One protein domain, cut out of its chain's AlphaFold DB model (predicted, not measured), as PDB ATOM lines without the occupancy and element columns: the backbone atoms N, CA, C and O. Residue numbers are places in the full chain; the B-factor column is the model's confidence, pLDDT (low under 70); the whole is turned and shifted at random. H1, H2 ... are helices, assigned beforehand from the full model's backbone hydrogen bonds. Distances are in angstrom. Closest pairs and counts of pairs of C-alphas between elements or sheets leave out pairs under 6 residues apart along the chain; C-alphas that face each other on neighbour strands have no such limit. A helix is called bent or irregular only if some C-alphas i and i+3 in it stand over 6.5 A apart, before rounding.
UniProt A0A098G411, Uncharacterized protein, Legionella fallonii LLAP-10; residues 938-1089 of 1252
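What this domain is: This is residues 938 to 1089 of the 1252 residues of an uncharacterized protein of Legionella fallonii LLAP-10 (UniProt A0A098G411). What shape do these atoms make? H1, H2, H3 and H5 form an up-and-down bundle of four helices, the long H2 and H5 running one way and the shorter H1 and H3 running the other; it is not evenly tight, and H3 and H5 are close but not clearly touching. H6 packs on H3 and H5, H8 packs on H4 and H6 with its two ends, and H4 and H7 are short. What are the make-up and size? The printed part has 152 residues with eight named helices, H1 to H8 in chain order, and no named strand: the class is all helix. It is compact, with a radius of gyration of the C-alphas of 15.2 A and spans of 46 by 38 by 27 A.

Where its parts are: Where is the longest helix? H2, residues 971 to 993, runs 32.4 A from C-alpha 971 at (-27.580, -3.275, 276.203) to C-alpha 993 at (-38.720, 7.714, 304.602). It has a kink of 31 degrees near residue 978 and is only just irregular: C-alphas 977 and 980 are 6.7 A apart. Where are the others? H5 is residues 1023 to 1043, 30.7 A long, H1 is 950 to 959, and H3 is 1004 to 1013. H4 is 1015 to 1020, H6 is 1047 to 1054, and H7 is 1058 to 1062. H8, residues 1066 to 1079, is 20.2 A long and ends with C-alpha 1079 at (-23.262, 30.609, 292.733).

How they stand to each other: What touches H2? H5 does, the same way at a shallow tilt of 21 degrees, with the C-alphas of Pro 980 and Glu 1027 closest at 5.5 A. H1 and H2 are a helical hairpin at a shallow tilt of 24 degrees, closest at the C-alphas of Val 958 and Arg 977, 5.8 A. What lies farther out? H3 touches H1, the same way at 11 degrees, a shallow tilt, with the C-alphas of Leu 953 and Ala 1008 4.8 A apart as the closest. H8 touches H4 with residues 1066 to 1070 alone, closest at the C-alphas of Tyr 1017 and Ala 1066, 3.9 A. Are the backbones regularly paired? Every O i to N i+4 pair is within hydrogen-bond range in H1, H3, H4, H5, H6, H7 and H8, and 17 of 19 are in H2.

The domain as a whole: How far does it reach? The two C-alphas farthest apart, those of Glu 940 and Asn 1063, are 47.1 A apart. Is it continuous? The printed part has no cut; the link from H1 to H2 is long, with 11 residues. Where is confidence low? The mean pLDDT of the printed part is 78.2, and 36 residues are under 70, among them residues 938 to 951 and 1081 to 1089.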
ATOM      1  N   SER A 938     -49.582   1.805 302.050       48.69
ATOM      2  CA  SER A 938     -49.137   2.895 302.921       48.69
ATOM      3  C   SER A 938     -49.150   2.442 304.387       48.69
ATOM      4  O   SER A 938     -50.129   2.590 305.110       48.69
ATOM      5  N   THR A 939     -48.048   1.848 304.848       53.88
ATOM      6  CA  THR A 939     -47.861   1.570 306.280       53.88
ATOM      7  C   THR A 939     -47.380   2.835 306.994       53.88
ATOM      8  O   THR A 939     -46.524   3.563 306.491       53.88
ATOM      9  N   GLU A 940     -47.929   3.117 308.174       50.00
ATOM     10  CA  GLU A 940     -47.581   4.293 308.981       50.00
ATOM     11  C   GLU A 940     -46.059   4.349 309.247       50.00
ATOM     12  O   GLU A 940     -45.438   3.349 309.610       50.00
ATOM     13  N   GLY A 941     -45.422   5.499 308.978       51.81
ATOM     14  CA  GLY A 941     -43.960   5.667 309.072       51.81
ATOM     15  C   GLY A 941     -43.138   5.094 307.903       51.81
ATOM     16  O   GLY A 941     -41.911   5.184 307.923       51.81
ATOM     17  N   LYS A 942     -43.779   4.525 306.871       53.88
ATOM     18  CA  LYS A 942     -43.134   3.985 305.661       53.88
ATOM     19  C   LYS A 942     -43.916   4.431 304.414       53.88
ATOM     20  O   LYS A 942     -44.810   3.709 303.975       53.88
ATOM     21  N   PRO A 943     -43.615   5.607 303.831       52.69
ATOM     22  CA  PRO A 943     -44.367   6.108 302.682       52.69
ATOM     23  C   PRO A 943     -44.335   5.097 301.529       52.69
ATOM     24  O   PRO A 943     -43.286   4.504 301.241       52.69
ATOM     25  N   ALA A 944     -45.490   4.897 300.883       51.47
ATOM     26  CA  ALA A 944     -45.591   4.080 299.679       51.47
ATOM     27  C   ALA A 944     -44.661   4.655 298.599       51.47
ATOM     28  O   ALA A 944     -44.534   5.868 298.438       51.47
ATOM     29  N   ILE A 945     -43.988   3.771 297.864       51.31
ATOM     30  CA  ILE A 945     -42.735   4.053 297.129       51.31
ATOM     31  C   ILE A 945     -42.901   4.794 295.811       51.31
ATOM     32  O   ILE A 945     -41.990   4.950 295.005       51.31
ATOM     33  N   MET A 946     -44.060   5.400 295.660       51.62
ATOM     34  CA  MET A 946     -44.355   6.393 294.654       51.62
ATOM     35  C   MET A 946     -43.629   7.717 294.947       51.62
ATOM     36  O   MET A 946     -44.226   8.770 295.139       51.62
ATOM     37  N   VAL A 947     -42.296   7.641 294.962       47.38
ATOM     38  CA  VAL A 947     -41.312   8.714 294.826       47.38
ATOM     39  C   VAL A 947     -41.540   9.290 293.418       47.38
ATOM     40  O   VAL A 947     -41.014   8.790 292.425       47.38
ATOM     41  N   MET A 948     -42.442  10.277 293.356       47.28
ATOM     42  CA  MET A 948     -43.308  10.714 292.241       47.28
ATOM     43  C   MET A 948     -42.688  11.078 290.872       47.28
ATOM     44  O   MET A 948     -43.417  11.577 290.029       47.28
ATOM     45  N   TYR A 949     -41.409  10.817 290.578       54.69
ATOM     46  CA  TYR A 949     -40.847  10.983 289.220       54.69
ATOM     47  C   TYR A 949     -39.647  10.060 288.917       54.69
ATOM     48  O   TYR A 949     -38.781  10.404 288.109       54.69
ATOM     49  N   GLY A 950     -39.570   8.882 289.552       61.16
ATOM     50  CA  GLY A 950     -38.580   7.848 289.209       61.16
ATOM     51  C   GLY A 950     -38.469   7.562 287.699       61.16
ATOM     52  O   GLY A 950     -37.351   7.584 287.187       61.16
ATOM     53  N   PRO A 951     -39.592   7.399 286.966       66.25
ATOM     54  CA  PRO A 951     -39.609   7.253 285.509       66.25
ATOM     55  C   PRO A 951     -38.875   8.374 284.787       66.25
ATOM     56  O   PRO A 951     -37.966   8.094 284.022       66.25
ATOM     57  N   LYS A 952     -39.181   9.644 285.087       74.06
ATOM     58  CA  LYS A 952     -38.537  10.791 284.436       74.06
ATOM     59  C   LYS A 952     -37.024  10.793 284.646       74.06
ATOM     60  O   LYS A 952     -36.278  11.013 283.702       74.06
ATOM     61  N   LEU A 953     -36.559  10.510 285.864       80.12
ATOM     62  CA  LEU A 953     -35.126  10.451 286.161       80.12
ATOM     63  C   LEU A 953     -34.439   9.262 285.460       80.12
ATOM     64  O   LEU A 953     -33.383   9.442 284.858       80.12
ATOM     65  N   LEU A 954     -35.044   8.068 285.507       84.88
ATOM     66  CA  LEU A 954     -34.531   6.848 284.868       84.88
ATOM     67  C   LEU A 954     -34.527   6.973 283.334       84.88
ATOM     68  O   LEU A 954     -33.531   6.647 282.692       84.88
ATOM     69  N   LEU A 955     -35.610   7.490 282.749       81.25
ATOM     70  CA  LEU A 955     -35.755   7.757 281.319       81.25
ATOM     71  C   LEU A 955     -34.731   8.784 280.854       81.25
ATOM     72  O   LEU A 955     -33.924   8.476 279.985       81.25
ATOM     73  N   THR A 956     -34.683   9.964 281.478       86.12
ATOM     74  CA  THR A 956     -33.709  11.005 281.127       86.12
ATOM     75  C   THR A 956     -32.270  10.498 281.254       86.12
ATOM     76  O   THR A 956     -31.440  10.823 280.412       86.12
ATOM     77  N   ALA A 957     -31.958   9.643 282.231       88.88
ATOM     78  CA  ALA A 957     -30.626   9.051 282.338       88.88
ATOM     79  C   ALA A 957     -30.269   8.112 281.182       88.88
ATOM     80  O   ALA A 957     -29.111   8.055 280.769       88.88
ATOM     81  N   VAL A 958     -31.240   7.359 280.664       88.00
ATOM     82  CA  VAL A 958     -31.010   6.399 279.579       88.00
ATOM     83  C   VAL A 958     -31.048   7.093 278.214       88.00
ATOM     84  O   VAL A 958     -30.166   6.852 277.381       88.00
ATOM     85  N   THR A 959     -32.032   7.966 277.990       84.00
ATOM     86  CA  THR A 959     -32.382   8.534 276.676       84.00
ATOM     87  C   THR A 959     -32.144  10.040 276.538       84.00
ATOM     88  O   THR A 959     -32.247  10.570 275.435       84.00
ATOM     89  N   GLY A 960     -31.798  10.741 277.616       83.38
ATOM     90  CA  GLY A 960     -31.493  12.176 277.629       83.38
ATOM     91  C   GLY A 960     -32.686  13.092 277.837       83.38
ATOM     92  O   GLY A 960     -32.520  14.186 278.360       83.38
ATOM     93  N   THR A 961     -33.881  12.627 277.494       77.00
ATOM     94  CA  THR A 961     -35.162  13.259 277.820       77.00
ATOM     95  C   THR A 961     -36.211  12.166 278.034       77.00
ATOM     96  O   THR A 961     -36.026  11.028 277.591       77.00
ATOM     97  N   GLU A 962     -37.328  12.508 278.675       64.75
ATOM     98  CA  GLU A 962     -38.474  11.607 278.892       64.75
ATOM     99  C   GLU A 962     -39.059  11.065 277.569       64.75
ATOM    100  O   GLU A 962     -39.452   9.904 277.489       64.75
ATOM    101  N   PHE A 963     -39.036  11.882 276.504       62.75
ATOM    102  CA  PHE A 963     -39.596  11.578 275.180       62.75
ATOM    103  C   PHE A 963     -38.542  11.689 274.069       62.75
ATOM    104  O   PHE A 963     -38.703  12.439 273.102       62.75
ATOM    105  N   ALA A 964     -37.424  10.980 274.212       66.62
ATOM    106  CA  ALA A 964     -36.376  11.009 273.201       66.62
ATOM    107  C   ALA A 964     -36.859  10.400 271.864       66.62
ATOM    108  O   ALA A 964     -37.548   9.379 271.862       66.62
ATOM    109  N   PRO A 965     -36.469  10.969 270.709       53.84
ATOM    110  CA  PRO A 965     -36.886  10.464 269.398       53.84
ATOM    111  C   PRO A 965     -36.210   9.140 269.014       53.84
ATOM    112  O   PRO A 965     -36.693   8.450 268.117       53.84
ATOM    113  N   LYS A 966     -35.083   8.795 269.651       68.19
ATOM    114  CA  LYS A 966     -34.331   7.566 269.394       68.19
ATOM    115  C   LYS A 966     -33.766   6.995 270.694       68.19
ATOM    116  O   LYS A 966     -33.179   7.723 271.491       68.19
ATOM    117  N   ASP A 967     -33.903   5.684 270.850       73.56
ATOM    118  CA  ASP A 967     -33.358   4.933 271.978       73.56
ATOM    119  C   ASP A 967     -31.938   4.416 271.720       73.56
ATOM    120  O   ASP A 967     -31.547   4.239 270.563       73.56
ATOM    121  N   PRO A 968     -31.175   4.108 272.785       81.38
ATOM    122  CA  PRO A 968     -29.985   3.280 272.673       81.38
ATOM    123  C   PRO A 968     -30.353   1.877 272.174       81.38
ATOM    124  O   PRO A 968     -31.324   1.281 272.635       81.38
ATOM    125  N   GLU A 969     -29.544   1.343 271.262       84.75
ATOM    126  CA  GLU A 969     -29.722   0.000 270.690       84.75
ATOM    127  C   GLU A 969     -28.807  -1.046 271.364       84.75
ATOM    128  O   GLU A 969     -28.983  -2.244 271.168       84.75
ATOM    129  N   GLU A 970     -27.853  -0.608 272.196       88.12
ATOM    130  CA  GLU A 970     -26.864  -1.465 272.859       88.12
ATOM    131  C   GLU A 970     -27.187  -1.659 274.354       88.12
ATOM    132  O   GLU A 970     -27.291  -0.688 275.110       88.12
ATOM    133  N   GLN A 971     -27.278  -2.917 274.806       91.06
ATOM    134  CA  GLN A 971     -27.580  -3.275 276.203       91.06
ATOM    135  C   GLN A 971     -26.566  -2.684 277.190       91.06
ATOM    136  O   GLN A 971     -26.958  -2.109 278.204       91.06
ATOM    137  N   ALA A 972     -25.267  -2.772 276.882       89.44
ATOM    138  CA  ALA A 972     -24.199  -2.272 277.749       89.44
ATOM    139  C   ALA A 972     -24.331  -0.765 278.034       89.44
ATOM    140  O   ALA A 972     -24.126  -0.326 279.164       89.44
ATOM    141  N   VAL A 973     -24.750   0.016 277.033       88.88
ATOM    142  CA  VAL A 973     -24.961   1.464 277.161       88.88
ATOM    143  C   VAL A 973     -26.139   1.778 278.084       88.88
ATOM    144  O   VAL A 973     -26.070   2.718 278.875       88.88
ATOM    145  N   ILE A 974     -27.225   1.005 277.990       90.00
ATOM    146  CA  ILE A 974     -28.390   1.161 278.870       90.00
ATOM    147  C   ILE A 974     -27.998   0.807 280.310       90.00
ATOM    148  O   ILE A 974     -28.294   1.572 281.226       90.00
ATOM    149  N   VAL A 975     -27.295  -0.312 280.501       92.81
ATOM    150  CA  VAL A 975     -26.848  -0.806 281.812       92.81
ATOM    151  C   VAL A 975     -25.931   0.199 282.516       92.81
ATOM    152  O   VAL A 975     -26.207   0.574 283.657       92.81
ATOM    153  N   ASP A 976     -24.895   0.685 281.828       91.88
ATOM    154  CA  ASP A 976     -23.913   1.639 282.364       91.88
ATOM    155  C   ASP A 976     -24.566   2.939 282.867       91.88
ATOM    156  O   ASP A 976     -24.216   3.465 283.925       91.88
ATOM    157  N   ARG A 977     -25.583   3.430 282.152       92.06
ATOM    158  CA  ARG A 977     -26.329   4.635 282.544       92.06
ATOM    159  C   ARG A 977     -27.347   4.384 283.652       92.06
ATOM    160  O   ARG A 977     -27.697   5.328 284.360       92.06
ATOM    161  N   LEU A 978     -27.843   3.157 283.792       91.25
ATOM    162  CA  LEU A 978     -28.929   2.826 284.712       91.25
ATOM    163  C   LEU A 978     -28.427   2.532 286.133       91.25
ATOM    164  O   LEU A 978     -29.063   2.961 287.096       91.25
ATOM    165  N   ILE A 979     -27.280   1.859 286.280       92.88
ATOM    166  CA  ILE A 979     -26.733   1.442 287.585       92.88
ATOM    167  C   ILE A 979     -26.600   2.611 288.585       92.88
ATOM    168  O   ILE A 979     -27.147   2.499 289.687       92.88
ATOM    169  N   PRO A 980     -25.949   3.750 288.255       92.00
ATOM    170  CA  PRO A 980     -25.774   4.852 289.210       92.00
ATOM    171  C   PRO A 980     -27.109   5.470 289.650       92.00
ATOM    172  O   PRO A 980     -27.273   5.880 290.800       92.00
ATOM    173  N   ILE A 981     -28.098   5.489 288.754       91.06
ATOM    174  CA  ILE A 981     -29.424   6.057 289.021       91.06
ATOM    175  C   ILE A 981     -30.269   5.118 289.876       91.06
ATOM    176  O   ILE A 981     -30.975   5.596 290.760       91.06
ATOM    177  N   LEU A 982     -30.170   3.797 289.686       88.69
ATOM    178  CA  LEU A 982     -30.818   2.829 290.579       88.69
ATOM    179  C   LEU A 982     -30.289   2.966 292.014       88.69
ATOM    180  O   LEU A 982     -31.080   2.991 292.957       88.69
ATOM    181  N   LYS A 983     -28.973   3.163 292.185       90.06
ATOM    182  CA  LYS A 983     -28.375   3.460 293.498       90.06
ATOM    183  C   LYS A 983     -28.883   4.782 294.077       90.06
ATOM    184  O   LYS A 983     -29.254   4.844 295.250       90.06
ATOM    185  N   LEU A 984     -28.927   5.844 293.266       88.19
ATOM    186  CA  LEU A 984     -29.486   7.139 293.672       88.19
ATOM    187  C   LEU A 984     -30.944   7.007 294.119       88.19
ATOM    188  O   LEU A 984     -31.326   7.582 295.136       88.19
ATOM    189  N   TYR A 985     -31.741   6.223 293.398       83.50
ATOM    190  CA  TYR A 985     -33.155   6.009 293.684       83.50
ATOM    191  C   TYR A 985     -33.375   5.398 295.075       83.50
ATOM    192  O   TYR A 985     -34.173   5.926 295.852       83.50
ATOM    193  N   VAL A 986     -32.602   4.367 295.446       83.25
ATOM    194  CA  VAL A 986     -32.629   3.781 296.803       83.25
ATOM    195  C   VAL A 986     -32.273   4.829 297.865       83.25
ATOM    196  O   VAL A 986     -32.963   4.965 298.877       83.25
ATOM    197  N   LYS A 987     -31.225   5.629 297.627       85.88
ATOM    198  CA  LYS A 987     -30.780   6.667 298.574       85.88
ATOM    199  C   LYS A 987     -31.814   7.789 298.750       85.88
ATOM    200  O   LYS A 987     -32.030   8.239 299.877       85.88
ATOM    201  N   LEU A 988     -32.461   8.230 297.669       82.94
ATOM    202  CA  LEU A 988     -33.534   9.232 297.708       82.94
ATOM    203  C   LEU A 988     -34.764   8.708 298.454       82.94
ATOM    204  O   LEU A 988     -35.357   9.446 299.241       82.94
ATOM    205  N   TYR A 989     -35.112   7.431 298.267       78.19
ATOM    206  CA  TYR A 989     -36.191   6.807 299.029       78.19
ATOM    207  C   TYR A 989     -35.903   6.805 300.535       78.19
ATOM    208  O   TYR A 989     -36.736   7.255 301.324       78.19
ATOM    209  N   ASN A 990     -34.710   6.366 300.939       78.62
ATOM    210  CA  ASN A 990     -34.319   6.359 302.351       78.62
ATOM    211  C   ASN A 990     -34.359   7.776 302.951       78.62
ATOM    212  O   ASN A 990     -34.820   7.968 304.077       78.62
ATOM    213  N   LEU A 991     -33.951   8.793 302.179       79.31
ATOM    214  CA  LEU A 991     -34.041  10.194 302.591       79.31
ATOM    215  C   LEU A 991     -35.493  10.669 302.791       79.31
ATOM    216  O   LEU A 991     -35.752  11.424 303.731       79.31
ATOM    217  N   GLN A 992     -36.437  10.240 301.949       75.00
ATOM    218  CA  GLN A 992     -37.872  10.520 302.108       75.00
ATOM    219  C   GLN A 992     -38.426   9.840 303.369       75.00
ATOM    220  O   GLN A 992     -39.010  10.511 304.224       75.00
ATOM    221  N   ALA A 993     -38.195   8.529 303.507       69.88
ATOM    222  CA  ALA A 993     -38.720   7.714 304.602       69.88
ATOM    223  C   ALA A 993     -38.313   8.244 305.989       69.88
ATOM    224  O   ALA A 993     -39.108   8.195 306.921       69.88
ATOM    225  N   LEU A 994     -37.113   8.822 306.111       70.25
ATOM    226  CA  LEU A 994     -36.608   9.386 307.365       70.25
ATOM    227  C   LEU A 994     -37.269  10.704 307.808       70.25
ATOM    228  O   LEU A 994     -36.997  11.140 308.921       70.25
ATOM    229  N   GLY A 995     -38.067  11.395 306.979       60.00
ATOM    230  CA  GLY A 995     -38.590  12.709 307.393       60.00
ATOM    231  C   GLY A 995     -39.982  13.127 306.947       60.00
ATOM    232  O   GLY A 995     -40.376  14.220 307.335       60.00
ATOM    233  N   SER A 996     -40.726  12.332 306.173       56.44
ATOM    234  CA  SER A 996     -42.161  12.579 305.969       56.44
ATOM    235  C   SER A 996     -42.890  11.364 305.391       56.44
ATOM    236  O   SER A 996     -42.387  10.704 304.478       56.44
ATOM    237  N   SER A 997     -44.111  11.110 305.873       53.88
ATOM    238  CA  SER A 997     -45.086  10.226 305.219       53.88
ATOM    239  C   SER A 997     -45.840  10.918 304.075       53.88
ATOM    240  O   SER A 997     -46.514  10.242 303.302       53.88
ATOM    241  N   GLN A 998     -45.729  12.246 303.952       50.97
ATOM    242  CA  GLN A 998     -46.404  13.034 302.922       50.97
ATOM    243  C   GLN A 998     -45.680  12.933 301.575       50.97
ATOM    244  O   GLN A 998     -44.450  13.038 301.485       50.97
ATOM    245  N   TYR A 999     -46.470  12.781 300.512       50.69
ATOM    246  CA  TYR A 999     -46.025  12.911 299.127       50.69
ATOM    247  C   TYR A 999     -45.467  14.331 298.899       50.69
ATOM    248  O   TYR A 999     -46.116  15.278 299.330       50.69
ATOM    249  N   SER A1000     -44.306  14.470 298.222       53.62
ATOM    250  CA  SER A1000     -43.607  15.722 297.797       53.62
ATOM    251  C   SER A1000     -42.350  16.200 298.554       53.62
ATOM    252  O   SER A1000     -41.821  17.251 298.213       53.62
ATOM    253  N   ALA A1001     -41.767  15.448 299.499       59.94
ATOM    254  CA  ALA A1001     -40.565  15.933 300.207       59.94
ATOM    255  C   ALA A1001     -39.235  15.845 299.404       59.94
ATOM    256  O   ALA A1001     -38.179  16.198 299.936       59.94
ATOM    257  N   ILE A1002     -39.270  15.375 298.145       73.00
ATOM    258  CA  ILE A1002     -38.116  15.228 297.234       73.00
ATOM    259  C   ILE A1002     -38.435  15.849 295.860       73.00
ATOM    260  O   ILE A1002     -39.463  15.527 295.262       73.00
ATOM    261  N   GLU A1003     -37.517  16.649 295.308       74.38
ATOM    262  CA  GLU A1003     -37.709  17.477 294.100       74.38
ATOM    263  C   GLU A1003     -37.248  16.775 292.806       74.38
ATOM    264  O   GLU A1003     -36.441  17.276 292.021       74.38
ATOM    265  N   ILE A1004     -37.740  15.562 292.556       75.56
ATOM    266  CA  ILE A1004     -37.233  14.698 291.470       75.56
ATOM    267  C   ILE A1004     -37.407  15.332 290.079       75.56
ATOM    268  O   ILE A1004     -36.568  15.146 289.198       75.56
ATOM    269  N   GLY A1005     -38.484  16.095 289.865       74.75
ATOM    270  CA  GLY A1005     -38.729  16.784 288.596       74.75
ATOM    271  C   GLY A1005     -37.661  17.830 288.260       74.75
ATOM    272  O   GLY A1005     -37.393  18.066 287.080       74.75
ATOM    273  N   GLU A1006     -37.042  18.431 289.276       85.19
ATOM    274  CA  GLU A1006     -35.936  19.378 289.133       85.19
ATOM    275  C   GLU A1006     -34.606  18.626 288.958       85.19
ATOM    276  O   GLU A1006     -33.822  18.979 288.079       85.19
ATOM    277  N   LEU A1007     -34.397  17.510 289.676       88.06
ATOM    278  CA  LEU A1007     -33.240  16.620 289.469       88.06
ATOM    279  C   LEU A1007     -33.174  16.075 288.033       88.06
ATOM    280  O   LEU A1007     -32.108  16.065 287.417       88.06
ATOM    281  N   ALA A1008     -34.313  15.665 287.470       86.44
ATOM    282  CA  ALA A1008     -34.382  15.202 286.088       86.44
ATOM    283  C   ALA A1008     -34.082  16.326 285.081       86.44
ATOM    284  O   ALA A1008     -33.454  16.062 284.063       86.44
ATOM    285  N   GLN A1009     -34.473  17.575 285.361       87.19
ATOM    286  CA  GLN A1009     -34.129  18.724 284.509       87.19
ATOM    287  C   GLN A1009     -32.641  19.072 284.576       87.19
ATOM    288  O   GLN A1009     -32.055  19.450 283.561       87.19
ATOM    289  N   ILE A1010     -32.013  18.929 285.747       91.38
ATOM    290  CA  ILE A1010     -30.556  19.060 285.880       91.38
ATOM    291  C   ILE A1010     -29.871  18.006 285.005       91.38
ATOM    292  O   ILE A1010     -28.997  18.350 284.209       91.38
ATOM    293  N   LEU A1011     -30.296  16.744 285.102       91.38
ATOM    294  CA  LEU A1011     -29.758  15.649 284.295       91.38
ATOM    295  C   LEU A1011     -29.991  15.862 282.790       91.38
ATOM    296  O   LEU A1011     -29.078  15.651 282.005       91.38
ATOM    297  N   GLU A1012     -31.172  16.332 282.386       91.06
ATOM    298  CA  GLU A1012     -31.510  16.638 280.988       91.06
ATOM    299  C   GLU A1012     -30.600  17.734 280.411       91.06
ATOM    300  O   GLU A1012     -30.036  17.580 279.327       91.06
ATOM    301  N   ARG A1013     -30.380  18.820 281.164       91.75
ATOM    302  CA  ARG A1013     -29.458  19.896 280.763       91.75
ATOM    303  C   ARG A1013     -28.000  19.445 280.732       91.75
ATOM    304  O   ARG A1013     -27.219  20.008 279.980       91.75
ATOM    305  N   THR A1014     -27.624  18.453 281.532       92.06
ATOM    306  CA  THR A1014     -26.237  17.965 281.662       92.06
ATOM    307  C   THR A1014     -26.037  16.591 281.024       92.06
ATOM    308  O   THR A1014     -25.072  15.883 281.323       92.06
ATOM    309  N   PHE A1015     -26.949  16.189 280.134       92.75
ATOM    310  CA  PHE A1015     -26.994  14.818 279.648       92.75
ATOM    311  C   PHE A1015     -25.753  14.428 278.845       92.75
ATOM    312  O   PHE A1015     -25.316  13.288 278.947       92.75
ATOM    313  N   THR A1016     -25.154  15.345 278.077       89.19
ATOM    314  CA  THR A1016     -23.924  15.059 277.317       89.19
ATOM    315  C   THR A1016     -22.777  14.710 278.261       89.19
ATOM    316  O   THR A1016     -22.102  13.708 278.043       89.19
ATOM    317  N   TYR A1017     -22.618  15.467 279.351       92.00
ATOM    318  CA  TYR A1017     -21.670  15.135 280.413       92.00
ATOM    319  C   TYR A1017     -21.978  13.771 281.031       92.00
ATOM    320  O   TYR A1017     -21.114  12.900 281.036       92.00
ATOM    321  N   TYR A1018     -23.214  13.543 281.489       92.50
ATOM    322  CA  TYR A1018     -23.585  12.270 282.114       92.50
ATOM    323  C   TYR A1018     -23.368  11.074 281.175       92.50
ATOM    324  O   TYR A1018     -22.879  10.028 281.590       92.50
ATOM    325  N   LYS A1019     -23.698  11.235 279.892       89.75
ATOM    326  CA  LYS A1019     -23.535  10.231 278.839       89.75
ATOM    327  C   LYS A1019     -22.071   9.830 278.637       89.75
ATOM    328  O   LYS A1019     -21.819   8.644 278.431       89.75
ATOM    329  N   GLU A1020     -21.154  10.796 278.637       88.31
ATOM    330  CA  GLU A1020     -19.727  10.602 278.326       88.31
ATOM    331  C   GLU A1020     -18.861  10.336 279.567       88.31
ATOM    332  O   GLU A1020     -17.751   9.823 279.438       88.31
ATOM    333  N   ALA A1021     -19.375  10.638 280.760       86.81
ATOM    334  CA  ALA A1021     -18.722  10.373 282.035       86.81
ATOM    335  C   ALA A1021     -18.366   8.887 282.199       86.81
ATOM    336  O   ALA A1021     -19.130   8.003 281.813       86.81
ATOM    337  N   ASN A1022     -17.233   8.580 282.826       86.56
ATOM    338  CA  ASN A1022     -16.910   7.207 283.217       86.56
ATOM    339  C   ASN A1022     -17.755   6.752 284.434       86.56
ATOM    340  O   ASN A1022     -18.528   7.527 285.000       86.56
ATOM    341  N   LYS A1023     -17.615   5.486 284.845       84.31
ATOM    342  CA  LYS A1023     -18.392   4.906 285.956       84.31
ATOM    343  C   LYS A1023     -18.273   5.709 287.262       84.31
ATOM    344  O   LYS A1023     -19.290   5.982 287.890       84.31
ATOM    345  N   GLU A1024     -17.059   6.105 287.641       85.44
ATOM    346  CA  GLU A1024     -16.790   6.873 288.868       85.44
ATOM    347  C   GLU A1024     -17.418   8.272 288.791       85.44
ATOM    348  O   GLU A1024     -18.156   8.682 289.682       85.44
ATOM    349  N   GLN A1025     -17.259   8.956 287.658       86.00
ATOM    350  CA  GLN A1025     -17.834  10.283 287.417       86.00
ATOM    351  C   GLN A1025     -19.372  10.284 287.420       86.00
ATOM    352  O   GLN A1025     -19.990  11.248 287.880       86.00
ATOM    353  N   LYS A1026     -20.015   9.215 286.928       89.94
ATOM    354  CA  LYS A1026     -21.475   9.051 287.027       89.94
ATOM    355  C   LYS A1026     -21.924   8.840 288.478       89.94
ATOM    356  O   LYS A1026     -22.956   9.379 288.890       89.94
ATOM    357  N   GLU A1027     -21.170   8.074 289.264       88.56
ATOM    358  CA  GLU A1027     -21.443   7.892 290.695       88.56
ATOM    359  C   GLU A1027     -21.272   9.211 291.468       88.56
ATOM    360  O   GLU A1027     -22.159   9.582 292.239       88.56
ATOM    361  N   ASP A1028     -20.223   9.984 291.187       85.94
ATOM    362  CA  ASP A1028     -20.014  11.318 291.760       85.94
ATOM    363  C   ASP A1028     -21.161  12.273 291.415       85.94
ATOM    364  O   ASP A1028     -21.713  12.949 292.289       85.94
ATOM    365  N   PHE A1029     -21.585  12.286 290.149       90.19
ATOM    366  CA  PHE A1029     -22.702  13.109 289.695       90.19
ATOM    367  C   PHE A1029     -24.014  12.761 290.409       90.19
ATOM    368  O   PHE A1029     -24.742  13.645 290.863       90.19
ATOM    369  N   THR A1030     -24.321  11.474 290.565       90.69
ATOM    370  CA  THR A1030     -25.538  11.051 291.272       90.69
ATOM    371  C   THR A1030     -25.470  11.318 292.780       90.69
ATOM    372  O   THR A1030     -26.467  11.739 293.370       90.69
ATOM    373  N   ASN A1031     -24.303  11.165 293.412       88.88
ATOM    374  CA  ASN A1031     -24.094  11.557 294.809       88.88
ATOM    375  C   ASN A1031     -24.270  13.072 295.011       88.88
ATOM    376  O   ASN A1031     -24.852  13.493 296.013       88.88
ATOM    377  N   PHE A1032     -23.849  13.880 294.040       87.75
ATOM    378  CA  PHE A1032     -24.101  15.317 294.022       87.75
ATOM    379  C   PHE A1032     -25.601  15.649 293.998       87.75
ATOM    380  O   PHE A1032     -26.062  16.437 294.828       87.75
ATOM    381  N   LEU A1033     -26.383  15.001 293.127       89.38
ATOM    382  CA  LEU A1033     -27.840  15.182 293.088       89.38
ATOM    383  C   LEU A1033     -28.500  14.839 294.435       89.38
ATOM    384  O   LEU A1033     -29.363  15.578 294.915       89.38
ATOM    385  N   LEU A1034     -28.069  13.752 295.083       89.25
ATOM    386  CA  LEU A1034     -28.536  13.387 296.426       89.25
ATOM    387  C   LEU A1034     -28.197  14.463 297.466       89.25
ATOM    388  O   LEU A1034     -29.006  14.745 298.351       89.25
ATOM    389  N   MET A1035     -26.998  15.038 297.393       86.06
ATOM    390  CA  MET A1035     -26.534  16.034 298.353       86.06
ATOM    391  C   MET A1035     -27.309  17.347 298.236       86.06
ATOM    392  O   MET A1035     -27.741  17.868 299.264       86.06
ATOM    393  N   LEU A1036     -27.582  17.824 297.014       85.69
ATOM    394  CA  LEU A1036     -28.476  18.968 296.797       85.69
ATOM    395  C   LEU A1036     -29.829  18.754 297.484       85.69
ATOM    396  O   LEU A1036     -30.327  19.645 298.168       85.69
ATOM    397  N   GLN A1037     -30.390  17.548 297.369       86.50
ATOM    398  CA  GLN A1037     -31.665  17.219 297.994       86.50
ATOM    399  C   GLN A1037     -31.596  17.187 299.530       86.50
ATOM    400  O   GLN A1037     -32.523  17.661 300.192       86.50
ATOM    401  N   LYS A1038     -30.520  16.638 300.111       86.12
ATOM    402  CA  LYS A1038     -30.309  16.642 301.570       86.12
ATOM    403  C   LYS A1038     -30.260  18.064 302.117       86.12
ATOM    404  O   LYS A1038     -30.963  18.367 303.074       86.12
ATOM    405  N   ILE A1039     -29.500  18.939 301.460       82.69
ATOM    406  CA  ILE A1039     -29.333  20.331 301.882       82.69
ATOM    407  C   ILE A1039     -30.653  21.092 301.763       82.69
ATOM    408  O   ILE A1039     -31.025  21.782 302.713       82.69
ATOM    409  N   SER A1040     -31.402  20.903 300.666       81.62
ATOM    410  CA  SER A1040     -32.736  21.502 300.527       81.62
ATOM    411  C   SER A1040     -33.649  21.156 301.707       81.62
ATOM    412  O   SER A1040     -34.375  22.001 302.237       81.62
ATOM    413  N   LYS A1041     -33.596  19.894 302.149       77.31
ATOM    414  CA  LYS A1041     -34.408  19.393 303.258       77.31
ATOM    415  C   LYS A1041     -33.947  19.945 304.610       77.31
ATOM    416  O   LYS A1041     -34.781  20.389 305.396       77.31
ATOM    417  N   GLU A1042     -32.644  19.925 304.887       78.50
ATOM    418  CA  GLU A1042     -32.065  20.391 306.156       78.50
ATOM    419  C   GLU A1042     -32.271  21.895 306.376       78.50
ATOM    420  O   GLU A1042     -32.579  22.323 307.488       78.50
ATOM    421  N   GLN A1043     -32.151  22.699 305.317       77.31
ATOM    422  CA  GLN A1043     -32.234  24.161 305.392       77.31
ATOM    423  C   GLN A1043     -33.643  24.724 305.137       77.31
ATOM    424  O   GLN A1043     -33.833  25.937 305.238       77.31
ATOM    425  N   LYS A1044     -34.633  23.877 304.814       72.12
ATOM    426  CA  LYS A1044     -36.000  24.281 304.417       72.12
ATOM    427  C   LYS A1044     -36.026  25.329 303.288       72.12
ATOM    428  O   LYS A1044     -36.902  26.191 303.253       72.12
ATOM    429  N   ASN A1045     -35.069  25.261 302.365       75.12
ATOM    430  CA  ASN A1045     -34.981  26.088 301.161       75.12
ATOM    431  C   ASN A1045     -34.830  25.169 299.936       75.12
ATOM    432  O   ASN A1045     -34.245  24.100 300.033       75.12
ATOM    433  N   ASN A1046     -35.374  25.525 298.769       79.88
ATOM    434  CA  ASN A1046     -35.246  24.652 297.597       79.88
ATOM    435  C   ASN A1046     -33.919  24.924 296.857       79.88
ATOM    436  O   ASN A1046     -33.866  25.684 295.887       79.88
ATOM    437  N   LYS A1047     -32.837  24.296 297.330       83.56
ATOM    438  CA  LYS A1047     -31.490  24.391 296.738       83.56
ATOM    439  C   LYS A1047     -31.368  23.703 295.384       83.56
ATOM    440  O   LYS A1047     -30.512  24.089 294.592       83.56
ATOM    441  N   VAL A1048     -32.221  22.719 295.098       85.50
ATOM    442  CA  VAL A1048     -32.265  22.046 293.791       85.50
ATOM    443  C   VAL A1048     -32.742  23.034 292.726       85.50
ATOM    444  O   VAL A1048     -32.077  23.208 291.702       85.50
ATOM    445  N   LYS A1049     -33.830  23.755 293.008       85.81
ATOM    446  CA  LYS A1049     -34.336  24.838 292.164       85.81
ATOM    447  C   LYS A1049     -33.337  25.977 292.004       85.81
ATOM    448  O   LYS A1049     -33.103  26.414 290.883       85.81
ATOM    449  N   GLU A1050     -32.715  26.419 293.097       86.56
ATOM    450  CA  GLU A1050     -31.699  27.481 293.052       86.56
ATOM    451  C   GLU A1050     -30.527  27.090 292.137       86.56
ATOM    452  O   GLU A1050     -30.103  27.881 291.297       86.56
ATOM    453  N   PHE A1051     -30.048  25.845 292.226       90.44
ATOM    454  CA  PHE A1051     -29.016  25.331 291.327       90.44
ATOM    455  C   PHE A1051     -29.478  25.275 289.867       90.44
ATOM    456  O   PHE A1051     -28.765  25.729 288.972       90.44
ATOM    457  N   LEU A1052     -30.684  24.766 289.615       89.62
ATOM    458  CA  LEU A1052     -31.256  24.681 288.272       89.62
ATOM    459  C   LEU A1052     -31.446  26.061 287.615       89.62
ATOM    460  O   LEU A1052     -31.276  26.190 286.400       89.62
ATOM    461  N   GLU A1053     -31.780  27.089 288.397       88.44
ATOM    462  CA  GLU A1053     -31.898  28.482 287.940       88.44
ATOM    463  C   GLU A1053     -30.538  29.119 287.610       88.44
ATOM    464  O   GLU A1053     -30.475  30.028 286.783       88.44
ATOM    465  N   LYS A1054     -29.448  28.651 288.233       89.88
ATOM    466  CA  LYS A1054     -28.075  29.095 287.931       89.88
ATOM    467  C   LYS A1054     -27.421  28.325 286.790       89.88
ATOM    468  O   LYS A1054     -26.446  28.808 286.220       89.88
ATOM    469  N   LEU A1055     -27.943  27.152 286.449       89.62
ATOM    470  CA  LEU A1055     -27.480  26.387 285.302       89.62
ATOM    471  C   LEU A1055     -28.003  27.023 283.995       89.62
ATOM    472  O   LEU A1055     -29.180  27.392 283.942       89.62
ATOM    473  N   PRO A1056     -27.192  27.108 282.922       87.69
ATOM    474  CA  PRO A1056     -27.647  27.611 281.626       87.69
ATOM    475  C   PRO A1056     -28.885  26.881 281.086       87.69
ATOM    476  O   PRO A1056     -29.215  25.764 281.510       87.69
ATOM    477  N   SER A1057     -29.593  27.516 280.150       81.81
ATOM    478  CA  SER A1057     -30.806  26.944 279.555       81.81
ATOM    479  C   SER A1057     -30.508  25.651 278.776       81.81
ATOM    480  O   SER A1057     -29.383  25.409 278.336       81.81
ATOM    481  N   LEU A1058     -31.520  24.801 278.564       78.31
ATOM    482  CA  LEU A1058     -31.348  23.546 277.816       78.31
ATOM    483  C   LEU A1058     -30.815  23.780 276.392       78.31
ATOM    484  O   LEU A1058     -29.965  23.024 275.926       78.31
ATOM    485  N   ALA A1059     -31.279  24.835 275.716       74.25
ATOM    486  CA  ALA A1059     -30.836  25.189 274.368       74.25
ATOM    487  C   ALA A1059     -29.341  25.540 274.326       74.25
ATOM    488  O   ALA A1059     -28.630  25.118 273.415       74.25
ATOM    489  N   GLU A1060     -28.856  26.252 275.344       80.62
ATOM    490  CA  GLU A1060     -27.440  26.587 275.484       80.62
ATOM    491  C   GLU A1060     -26.593  25.368 275.847       80.62
ATOM    492  O   GLU A1060     -25.456  25.258 275.399       80.62
ATOM    493  N   MET A1061     -27.130  24.444 276.647       85.75
ATOM    494  CA  MET A1061     -26.391  23.263 277.092       85.75
ATOM    495  C   MET A1061     -26.311  22.162 276.029       85.75
ATOM    496  O   MET A1061     -25.302  21.467 275.954       85.75
ATOM    497  N   LYS A1062     -27.335  21.995 275.182       79.81
ATOM    498  CA  LYS A1062     -27.457  20.859 274.247       79.81
ATOM    499  C   LYS A1062     -26.315  20.753 273.226       79.81
ATOM    500  O   LYS A1062     -25.974  19.647 272.821       79.81
ATOM    501  N   ASN A1063     -25.733  21.884 272.831       79.94
ATOM    502  CA  ASN A1063     -24.636  21.935 271.856       79.94
ATOM    503  C   ASN A1063     -23.244  21.971 272.508       79.94
ATOM    504  O   ASN A1063     -22.246  22.000 271.793       79.94
ATOM    505  N   LYS A1064     -23.174  21.986 273.844       87.38
ATOM    506  CA  LYS A1064     -21.918  21.963 274.597       87.38
ATOM    507  C   LYS A1064     -21.389  20.535 274.706       87.38
ATOM    508  O   LYS A1064     -22.151  19.592 274.932       87.38
ATOM    509  N   SER A1065     -20.074  20.396 274.587       87.56
ATOM    510  CA  SER A1065     -19.337  19.174 274.919       87.56
ATOM    511  C   SER A1065     -19.474  18.822 276.408       87.56
ATOM    512  O   SER A1065     -19.832  19.673 277.230       87.56
ATOM    513  N   ALA A1066     -19.152  17.581 276.790       85.38
ATOM    514  CA  ALA A1066     -19.168  17.163 278.195       85.38
ATOM    515  C   ALA A1066     -18.314  18.070 279.100       85.38
ATOM    516  O   ALA A1066     -18.741  18.413 280.202       85.38
ATOM    517  N   GLN A1067     -17.151  18.521 278.616       84.19
ATOM    518  CA  GLN A1067     -16.259  19.413 279.361       84.19
ATOM    519  C   GLN A1067     -16.881  20.799 279.588       84.19
ATOM    520  O   GLN A1067     -16.809  21.355 280.682       84.19
ATOM    521  N   GLU A1068     -17.524  21.361 278.565       85.62
ATOM    522  CA  GLU A1068     -18.194  22.658 278.672       85.62
ATOM    523  C   GLU A1068     -19.410  22.588 279.604       85.62
ATOM    524  O   GLU A1068     -19.659  23.525 280.366       85.62
ATOM    525  N   GLN A1069     -20.151  21.475 279.593       89.88
ATOM    526  CA  GLN A1069     -21.246  21.256 280.541       89.88
ATOM    527  C   GLN A1069     -20.735  21.117 281.983       89.88
ATOM    528  O   GLN A1069     -21.330  21.700 282.890       89.88
ATOM    529  N   LEU A1070     -19.615  20.420 282.196       87.56
ATOM    530  CA  LEU A1070     -18.965  20.300 283.502       87.56
ATOM    531  C   LEU A1070     -18.570  21.667 284.081       87.56
ATOM    532  O   LEU A1070     -18.823  21.928 285.259       87.56
ATOM    533  N   LEU A1071     -18.024  22.569 283.260       84.94
ATOM    534  CA  LEU A1071     -17.720  23.944 283.679       84.94
ATOM    535  C   LEU A1071     -18.980  24.696 284.130       84.94
ATOM    536  O   LEU A1071     -18.978  25.324 285.189       84.94
ATOM    537  N   CYS A1072     -20.085  24.564 283.392       88.25
ATOM    538  CA  CYS A1072     -21.359  25.185 283.766       88.25
ATOM    539  C   CYS A1072     -21.893  24.650 285.106       88.25
ATOM    540  O   CYS A1072     -22.416  25.419 285.912       88.25
ATOM    541  N   ILE A1073     -21.742  23.344 285.365       87.44
ATOM    542  CA  ILE A1073     -22.101  22.726 286.652       87.44
ATOM    543  C   ILE A1073     -21.273  23.353 287.781       87.44
ATOM    544  O   ILE A1073     -21.830  23.756 288.802       87.44
ATOM    545  N   GLN A1074     -19.957  23.487 287.596       84.94
ATOM    546  CA  GLN A1074     -19.052  24.061 288.598       84.94
ATOM    547  C   GLN A1074     -19.340  25.544 288.886       84.94
ATOM    548  O   GLN A1074     -19.251  25.982 290.035       84.94
ATOM    549  N   GLU A1075     -19.693  26.329 287.869       84.56
ATOM    550  CA  GLU A1075     -20.078  27.734 288.034       84.56
ATOM    551  C   GLU A1075     -21.408  27.880 288.778       84.56
ATOM    552  O   GLU A1075     -21.498  28.660 289.730       84.56
ATOM    553  N   ALA A1076     -22.412  27.081 288.405       86.44
ATOM    554  CA  ALA A1076     -23.692  27.048 289.101       86.44
ATOM    555  C   ALA A1076     -23.512  26.637 290.573       86.44
ATOM    556  O   ALA A1076     -24.096  27.256 291.460       86.44
ATOM    557  N   LEU A1077     -22.631  25.671 290.858       83.62
ATOM    558  CA  LEU A1077     -22.296  25.253 292.223       83.62
ATOM    559  C   LEU A1077     -21.729  26.400 293.070       83.62
ATOM    560  O   LEU A1077     -22.183  26.619 294.195       83.62
ATOM    561  N   LYS A1078     -20.775  27.165 292.522       81.69
ATOM    562  CA  LYS A1078     -20.200  28.341 293.199       81.69
ATOM    563  C   LYS A1078     -21.265  29.397 293.502       81.69
ATOM    564  O   LYS A1078     -21.228  30.011 294.565       81.69
ATOM    565  N   ALA A1079     -22.220  29.595 292.593       81.81
ATOM    566  CA  ALA A1079     -23.262  30.609 292.733       81.81
ATOM    567  C   ALA A1079     -24.297  30.297 293.833       81.81
ATOM    568  O   ALA A1079     -24.852  31.229 294.408       81.81
ATOM    569  N   VAL A1080     -24.540  29.019 294.146       80.44
ATOM    570  CA  VAL A1080     -25.532  28.576 295.157       80.44
ATOM    571  C   VAL A1080     -24.944  28.576 296.587       80.44
ATOM    572  O   VAL A1080     -25.649  28.306 297.566       80.44
ATOM    573  N   ASN A1081     -23.655  28.931 296.724       69.19
ATOM    574  CA  ASN A1081     -22.892  29.018 297.977       69.19
ATOM    575  C   ASN A1081     -22.970  27.743 298.833       69.19
ATOM    576  O   ASN A1081     -23.202  27.787 300.042       69.19
ATOM    577  N   VAL A1082     -22.811  26.588 298.186       63.78
ATOM    578  CA  VAL A1082     -22.780  25.290 298.858       63.78
ATOM    579  C   VAL A1082     -21.338  24.793 298.863       63.78
ATOM    580  O   VAL A1082     -20.753  24.590 297.801       63.78
ATOM    581  N   ALA A1083     -20.753  24.614 300.050       55.72
ATOM    582  CA  ALA A1083     -19.446  23.978 300.197       55.72
ATOM    583  C   ALA A1083     -19.600  22.484 299.878       55.72
ATOM    584  O   ALA A1083     -19.968  21.689 300.740       55.72
ATOM    585  N   LEU A1084     -19.413  22.130 298.609       55.06
ATOM    586  CA  LEU A1084     -19.538  20.766 298.118       55.06
ATOM    587  C   LEU A1084     -18.173  20.272 297.656       55.06
ATOM    588  O   LEU A1084     -17.563  20.880 296.777       55.06
ATOM    589  N   ASP A1085     -17.755  19.126 298.189       51.41
ATOM    590  CA  ASP A1085     -16.734  18.274 297.581       51.41
ATOM    591  C   ASP A1085     -17.338  17.602 296.336       51.41
ATOM    592  O   ASP A1085     -17.583  16.399 296.303       51.41
ATOM    593  N   PHE A1086     -17.649  18.390 295.303       58.78
ATOM    594  CA  PHE A1086     -17.743  17.837 293.956       58.78
ATOM    595  C   PHE A1086     -16.300  17.698 293.472       58.78
ATOM    596  O   PHE A1086     -15.646  18.738 293.335       58.78
ATOM    597  N   PRO A1087     -15.754  16.478 293.300       54.22
ATOM    598  CA  PRO A1087     -14.321  16.283 293.120       54.22
ATOM    599  C   PRO A1087     -13.789  17.138 291.964       54.22
ATOM    600  O   PRO A1087     -14.006  16.872 290.784       54.22
ATOM    601  N   THR A1088     -13.074  18.205 292.326       44.28
ATOM    602  CA  THR A1088     -12.410  19.140 291.403       44.28
ATOM    603  C   THR A1088     -11.193  18.506 290.722       44.28
ATOM    604  O   THR A1088     -10.584  19.113 289.846       44.28
ATOM    605  N   THR A1089     -10.866  17.260 291.073       45.06
ATOM    606  CA  THR A1089      -9.798  16.436 290.497       45.06
ATOM    607  C   THR A1089     -10.103  15.894 289.098       45.06
ATOM    608  O   THR A1089      -9.184  15.429 288.432       45.06
TER     609      THR A1089